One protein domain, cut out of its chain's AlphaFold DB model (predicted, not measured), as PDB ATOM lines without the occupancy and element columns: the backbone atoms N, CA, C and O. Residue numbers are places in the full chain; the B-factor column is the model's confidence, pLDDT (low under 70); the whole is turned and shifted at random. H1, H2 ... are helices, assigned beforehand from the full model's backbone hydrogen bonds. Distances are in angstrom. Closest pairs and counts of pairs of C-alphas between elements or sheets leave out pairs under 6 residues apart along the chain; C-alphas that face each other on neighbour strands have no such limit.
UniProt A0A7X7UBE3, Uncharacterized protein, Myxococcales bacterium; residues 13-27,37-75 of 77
ATOM      1  N   GLY A  13     107.649 112.684 114.876       85.38
ATOM      2  CA  GLY A  13     107.244 113.277 116.157       85.38
ATOM      3  C   GLY A  13     106.967 112.247 117.241       85.38
ATOM      4  O   GLY A  13     107.375 112.439 118.383       85.38
ATOM      5  N   LEU A  14     106.337 111.127 116.877       86.88
ATOM      6  CA  LEU A  14     106.129 109.997 117.783       86.88
ATOM      7  C   LEU A  14     107.457 109.416 118.262       86.88
ATOM      8  O   LEU A  14     107.642 109.218 119.456       86.88
ATOM      9  N   LEU A  15     108.374 109.145 117.328       88.12
ATOM     10  CA  LEU A  15     109.660 108.520 117.630       88.12
ATOM     11  C   LEU A  15     110.560 109.452 118.445       88.12
ATOM     12  O   LEU A  15     111.152 109.011 119.426       88.12
ATOM     13  N   LEU A  16     110.619 110.740 118.094       88.69
ATOM     14  CA  LEU A  16     111.368 111.743 118.853       88.69
ATOM     15  C   LEU A  16     110.761 111.981 120.242       88.69
ATOM     16  O   LEU A  16     111.500 112.064 121.219       88.69
ATOM     17  N   GLY A  17     109.430 112.040 120.351       87.81
ATOM     18  CA  GLY A  17     108.728 112.179 121.630       87.81
ATOM     19  C   GLY A  17     108.890 110.955 122.532       87.81
ATOM     20  O   GLY A  17     109.132 111.097 123.728       87.81
ATOM     21  N   ALA A  18     108.834 109.748 121.964       84.81
ATOM     22  CA  ALA A  18     109.073 108.504 122.693       84.81
ATOM     23  C   ALA A  18     110.537 108.388 123.144       84.81
ATOM     24  O   ALA A  18     110.789 108.069 124.303       84.81
ATOM     25  N   ALA A  19     111.500 108.708 122.272       87.31
ATOM     26  CA  ALA A  19     112.921 108.718 122.618       87.31
ATOM     27  C   ALA A  19     113.233 109.748 123.716       87.31
ATOM     28  O   ALA A  19     113.924 109.430 124.682       87.31
ATOM     29  N   GLY A  20     112.669 110.957 123.612       84.81
ATOM     30  CA  GLY A  20     112.786 111.995 124.635       84.81
ATOM     31  C   GLY A  20     112.132 111.599 125.962       84.81
ATOM     32  O   GLY A  20     112.733 111.783 127.015       84.81
ATOM     33  N   GLY A  21     110.942 110.992 125.926       80.88
ATOM     34  CA  GLY A  21     110.243 110.494 127.116       80.88
ATOM     35  C   GLY A  21     110.975 109.338 127.807       80.88
ATOM     36  O   GLY A  21     111.062 109.315 129.034       80.88
ATOM     37  N   TYR A  22     111.563 108.422 127.033       79.75
ATOM     38  CA  TYR A  22     112.402 107.339 127.551       79.75
ATOM     39  C   TYR A  22     113.701 107.870 128.166       79.75
ATOM     40  O   TYR A  22     114.058 107.485 129.279       79.75
ATOM     41  N   ALA A  23     114.378 108.800 127.485       82.00
ATOM     42  CA  ALA A  23     115.566 109.455 128.018       82.00
ATOM     43  C   ALA A  23     115.240 110.203 129.321       82.00
ATOM     44  O   ALA A  23     115.945 110.051 130.314       82.00
ATOM     45  N   TYR A  24     114.129 110.937 129.370       75.81
ATOM     46  CA  TYR A  24     113.694 111.631 130.581       75.81
ATOM     47  C   TYR A  24     113.417 110.660 131.740       75.81
ATOM     48  O   TYR A  24     113.866 110.884 132.866       75.81
ATOM     49  N   TYR A  25     112.740 109.540 131.467       71.56
ATOM     50  CA  TYR A  25     112.525 108.481 132.454       71.56
ATOM     51  C   TYR A  25     113.848 107.902 132.983       71.56
ATOM     52  O   TYR A  25     114.004 107.744 134.194       71.56
ATOM     53  N   HIS A  26     114.805 107.625 132.094       71.38
ATOM     54  CA  HIS A  26     116.070 106.986 132.451       71.38
ATOM     55  C   HIS A  26     117.035 107.924 133.190       71.38
ATOM     56  O   HIS A  26     117.591 107.539 134.216       71.38
ATOM     57  N   PHE A  27     117.210 109.156 132.702       72.81
ATOM     58  CA  PHE A  27     118.199 110.101 133.229       72.81
ATOM     59  C   PHE A  27     117.681 110.944 134.401       72.81
ATOM     60  O   PHE A  27     118.456 111.273 135.293       72.81
ATOM     61  N   LYS A  37     107.678 103.760 140.959       50.31
ATOM     62  CA  LYS A  37     107.677 102.294 140.856       50.31
ATOM     63  C   LYS A  37     106.402 101.859 140.133       50.31
ATOM     64  O   LYS A  37     105.516 101.237 140.699       50.31
ATOM     65  N   SER A  38     106.276 102.254 138.879       44.81
ATOM     66  CA  SER A  38     105.267 101.733 137.982       44.81
ATOM     67  C   SER A  38     105.777 102.035 136.584       44.81
ATOM     68  O   SER A  38     105.860 103.183 136.165       44.81
ATOM     69  N   ASN A  39     106.217 100.976 135.909       61.31
ATOM     70  CA  ASN A  39     106.182 100.822 134.461       61.31
ATOM     71  C   ASN A  39     106.694 102.004 133.591       61.31
ATOM     72  O   ASN A  39     105.927 102.710 132.945       61.31
ATOM     73  N   GLY A  40     108.023 102.072 133.399       61.66
ATOM     74  CA  GLY A  40     108.699 102.852 132.342       61.66
ATOM     75  C   GLY A  40     108.076 102.847 130.923       61.66
ATOM     76  O   GLY A  40     108.200 103.863 130.229       61.66
ATOM     77  N   PRO A  41     107.339 101.805 130.467       67.94
ATOM     78  CA  PRO A  41     106.536 101.909 129.246       67.94
ATOM     79  C   PRO A  41     105.458 103.006 129.271       67.94
ATOM     80  O   PRO A  41     105.194 103.575 128.217       67.94
ATOM     81  N   PHE A  42     104.875 103.374 130.418       73.00
ATOM     82  CA  PHE A  42     103.860 104.436 130.480       73.00
ATOM     83  C   PHE A  42     104.454 105.819 130.215       73.00
ATOM     84  O   PHE A  42     103.879 106.580 129.444       73.00
ATOM     85  N   MET A  43     105.627 106.134 130.772       68.38
ATOM     86  CA  MET A  43     106.299 107.418 130.521       68.38
ATOM     87  C   MET A  43     106.765 107.551 129.068       68.38
ATOM     88  O   MET A  43     106.658 108.621 128.471       68.38
ATOM     89  N   THR A  44     107.212 106.444 128.474       77.75
ATOM     90  CA  THR A  44     107.583 106.387 127.054       77.75
ATOM     91  C   THR A  44     106.353 106.534 126.153       77.75
ATOM     92  O   THR A  44     106.384 107.290 125.182       77.75
ATOM     93  N   ALA A  45     105.243 105.869 126.500       79.88
ATOM     94  CA  ALA A  45     103.976 105.986 125.784       79.88
ATOM     95  C   ALA A  45     103.401 107.404 125.873       79.88
ATOM     96  O   ALA A  45     102.996 107.950 124.851       79.88
ATOM     97  N   TYR A  46     103.431 108.036 127.051       81.75
ATOM     98  CA  TYR A  46     103.024 109.431 127.222       81.75
ATOM     99  C   TYR A  46     103.922 110.391 126.439       81.75
ATOM    100  O   TYR A  46     103.407 111.268 125.752       81.75
ATOM    101  N   GLY A  47     105.246 110.205 126.482       84.31
ATOM    102  CA  GLY A  47     106.189 111.009 125.702       84.31
ATOM    103  C   GLY A  47     105.941 110.904 124.195       84.31
ATOM    104  O   GLY A  47     105.893 111.918 123.499       84.31
ATOM    105  N   GLY A  48     105.691 109.691 123.695       85.62
ATOM    106  CA  GLY A  48     105.302 109.464 122.304       85.62
ATOM    107  C   GLY A  48     103.964 110.116 121.957       85.62
ATOM    108  O   GLY A  48     103.879 110.852 120.975       85.62
ATOM    109  N   LEU A  49     102.928 109.902 122.774       86.25
ATOM    110  CA  LEU A  49     101.580 110.430 122.540       86.25
ATOM    111  C   LEU A  49     101.568 111.966 122.517       86.25
ATOM    112  O   LEU A  49     100.988 112.569 121.614       86.25
ATOM    113  N   LEU A  50     102.258 112.596 123.472       88.06
ATOM    114  CA  LEU A  50     102.432 114.046 123.516       88.06
ATOM    115  C   LEU A  50     103.240 114.540 122.313       88.06
ATOM    116  O   LEU A  50     102.844 115.518 121.686       88.06
ATOM    117  N   GLY A  51     104.318 113.845 121.938       87.00
ATOM    118  CA  GLY A  51     105.111 114.174 120.751       87.00
ATOM    119  C   GLY A  51     104.293 114.144 119.459       87.00
ATOM    120  O   GLY A  51     104.370 115.077 118.661       87.00
ATOM    121  N   TRP A  52     103.451 113.125 119.274       87.00
ATOM    122  CA  TRP A  52     102.528 113.040 118.138       87.00
ATOM    123  C   TRP A  52     101.507 114.183 118.140       87.00
ATOM    124  O   TRP A  52     101.326 114.850 117.120       87.00
ATOM    125  N   PHE A  53     100.857 114.428 119.280       88.00
ATOM    126  CA  PHE A  53      99.806 115.439 119.406       88.00
ATOM    127  C   PHE A  53     100.333 116.861 119.183       88.00
ATOM    128  O   PHE A  53      99.726 117.658 118.460       88.00
ATOM    129  N   VAL A  54     101.502 117.172 119.750       90.88
ATOM    130  CA  VAL A  54     102.192 118.449 119.533       90.88
ATOM    131  C   VAL A  54     102.572 118.603 118.067       90.88
ATOM    132  O   VAL A  54     102.362 119.666 117.490       90.88
ATOM    133  N   LEU A  55     103.083 117.557 117.413       87.31
ATOM    134  CA  LEU A  55     103.446 117.685 116.005       87.31
ATOM    135  C   LEU A  55     102.226 117.891 115.101       87.31
ATOM    136  O   LEU A  55     102.308 118.671 114.154       87.31
ATOM    137  N   GLU A  56     101.099 117.234 115.384       86.62
ATOM    138  CA  GLU A  56      99.867 117.438 114.616       86.62
ATOM    139  C   GLU A  56      99.324 118.867 114.791       86.62
ATOM    140  O   GLU A  56      99.013 119.541 113.807       86.62
ATOM    141  N   THR A  57      99.299 119.375 116.025       88.19
ATOM    142  CA  THR A  57      98.877 120.756 116.313       88.19
ATOM    143  C   THR A  57      99.826 121.795 115.708       88.19
ATOM    144  O   THR A  57      99.369 122.773 115.112       88.19
ATOM    145  N   VAL A  58     101.141 121.573 115.765       88.94
ATOM    146  CA  VAL A  58     102.140 122.446 115.126       88.94
ATOM    147  C   VAL A  58     101.990 122.442 113.606       88.94
ATOM    148  O   VAL A  58     102.085 123.503 112.988       88.94
ATOM    149  N   GLN A  59     101.722 121.291 112.982       85.94
ATOM    150  CA  GLN A  59     101.466 121.233 111.541       85.94
ATOM    151  C   GLN A  59     100.236 122.046 111.139       85.94
ATOM    152  O   GLN A  59     100.279 122.740 110.119       85.94
ATOM    153  N   GLU A  60      99.176 122.002 111.941       86.06
ATOM    154  CA  GLU A  60      97.968 122.790 111.701       86.06
ATOM    155  C   GLU A  60      98.262 124.294 111.797       86.06
ATOM    156  O   GLU A  60      97.969 125.054 110.869       86.06
ATOM    157  N   ILE A  61      98.936 124.731 112.867       89.94
ATOM    158  CA  ILE A  61      99.327 126.136 113.062       89.94
ATOM    159  C   ILE A  61     100.255 126.609 111.934       89.94
ATOM    160  O   ILE A  61     100.024 127.663 111.336       89.94
ATOM    161  N   ALA A  62     101.272 125.821 111.580       87.44
ATOM    162  CA  ALA A  62     102.186 126.131 110.485       87.44
ATOM    163  C   ALA A  62     101.451 126.211 109.135       87.44
ATOM    164  O   ALA A  62     101.770 127.060 108.300       87.44
ATOM    165  N   GLY A  63     100.438 125.368 108.923       86.38
ATOM    166  CA  GLY A  63      99.545 125.434 107.770       86.38
ATOM    167  C   GLY A  63      98.760 126.744 107.719       86.38
ATOM    168  O   GLY A  63      98.721 127.388 106.667       86.38
ATOM    169  N   ARG A  64      98.191 127.178 108.849       90.62
ATOM    170  CA  ARG A  64      97.474 128.461 108.962       90.62
ATOM    171  C   ARG A  64      98.397 129.648 108.680       90.62
ATOM    172  O   ARG A  64      98.038 130.517 107.889       90.62
ATOM    173  N   LEU A  65      99.612 129.640 109.229       89.75
ATOM    174  CA  LEU A  65     100.606 130.694 109.000       89.75
ATOM    175  C   LEU A  65     101.086 130.755 107.548       89.75
ATOM    176  O   LEU A  65     101.222 131.838 106.988       89.75
ATOM    177  N   ARG A  66     101.305 129.608 106.894       89.31
ATOM    178  CA  ARG A  66     101.677 129.577 105.469       89.31
ATOM    179  C   ARG A  66     100.578 130.138 104.572       89.31
ATOM    180  O   ARG A  66     100.894 130.758 103.561       89.31
ATOM    181  N   ARG A  67      99.305 129.926 104.922       90.38
ATOM    182  CA  ARG A  67      98.170 130.513 104.192       90.38
ATOM    183  C   ARG A  67      98.099 132.025 104.400       90.38
ATOM    184  O   ARG A  67      97.959 132.739 103.417       90.38
ATOM    185  N   ALA A  68      98.276 132.494 105.636       87.88
ATOM    186  CA  ALA A  68      98.334 133.923 105.942       87.88
ATOM    187  C   ALA A  68      99.480 134.620 105.186       87.88
ATOM    188  O   ALA A  68      99.235 135.570 104.453       87.88
ATOM    189  N   ARG A  69     100.703 134.068 105.239       91.19
ATOM    190  CA  ARG A  69     101.856 134.610 104.497       91.19
ATOM    191  C   ARG A  69     101.645 134.643 102.986       91.19
ATOM    192  O   ARG A  69     102.077 135.590 102.350       91.19
ATOM    193  N   ARG A  70     100.981 133.641 102.396       92.06
ATOM    194  CA  ARG A  70     100.665 133.657 100.953       92.06
ATOM    195  C   ARG A  70      99.689 134.775 100.576       92.06
ATOM    196  O   ARG A  70      99.839 135.329  99.498       92.06
ATOM    197  N   ALA A  71      98.730 135.100 101.443       88.06
ATOM    198  CA  ALA A  71      97.805 136.211 101.218       88.06
ATOM    199  C   ALA A  71      98.496 137.580 101.357       88.06
ATOM    200  O   ALA A  71      98.171 138.522 100.636       88.06
ATOM    201  N   GLU A  72      99.467 137.683 102.266       90.31
ATOM    202  CA  GLU A  72     100.306 138.876 102.417       90.31
ATOM    203  C   GLU A  72     101.242 139.063 101.219       90.31
ATOM    204  O   GLU A  72     101.344 140.167 100.694       90.31
ATOM    205  N   GLN A  73     101.835 137.972 100.722       91.31
ATOM    206  CA  GLN A  73     102.671 137.977  99.521       91.31
ATOM    207  C   GLN A  73     101.914 138.549  98.312       91.31
ATOM    208  O   GLN A  73     102.443 139.404  97.622       91.31
ATOM    209  N   SER A  74     100.651 138.158  98.106       86.81
ATOM    210  CA  SER A  74      99.830 138.654  96.989       86.81
ATOM    211  C   SER A  74      99.400 140.125  97.079       86.81
ATOM    212  O   SER A  74      98.764 140.614  96.156       86.81
ATOM    213  N   ARG A  75      99.666 140.821  98.194       87.06
ATOM    214  CA  ARG A  75      99.449 142.278  98.322       87.06
ATOM    215  C   ARG A  75     100.716 143.095  98.076       87.06
ATOM    216  O   ARG A  75     100.627 144.317  98.035       87.06
TER     217      ARG A  75
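Overview. This is residues 13 to 27 and 37 to 75 of the 77 residues of an uncharacterized protein of Myxococcales bacterium (UniProt A0A7X7UBE3). One long helix, H2, makes the length of the model, and a shorter helix, H1, packs on its first part at a slant, while residues 57 to 75, of which 57 to 73 belong to H2, stick out free like an arm. The two helices thus paired form a small body at one end, and the remainder of H2 runs on from it alone. The printed part has 54 residues with two named helices, H1 then H2 along the chain, and no named strand; the class is all helix. The whole is extended, with a radius of gyration of the C-alphas of 16.6 A and spans of 59 by 15 by 13 A.

Along the chain. H2 covers residues 40 to 73 and measures 48.4 A from first to last C-alpha. It begins at C-alpha 40, (108.699, 102.852, 132.342), and ends at C-alpha 73, (102.671, 137.977, 99.521). H1 covers residues 13 to 27, beginning at C-alpha 13, (107.244, 113.277, 116.157), and measures 20.5 A.

Arrangement. H2 touches H1 with residues 40 to 55 alone, and 45 pairs of C-alphas lie within 8 A. The closest C-alphas of the two helices are those of Ala 18 and Gly 48, 3.9 A apart. Their lines stand at a steep tilt of 43 degrees, and they run opposite ways. In H1 and H2 every O i to N i+4 pair is within hydrogen-bond range.

Size, cuts and confidence. The two C-alphas farthest apart, those of Lys 37 and Arg 75, are 59.0 A from each other. Without the stretch that stands free, the body has 35 residues and spans 31 by 15 by 10 A. Residues 28 to 36 are not printed; the C-alphas of Phe 27 and Lys 37 are 15.2 A apart across this cut, which lies in the link from H1 to H2. The mean pLDDT of the printed part is 82.5, with residues 37 to 41 and residue 43 under 70.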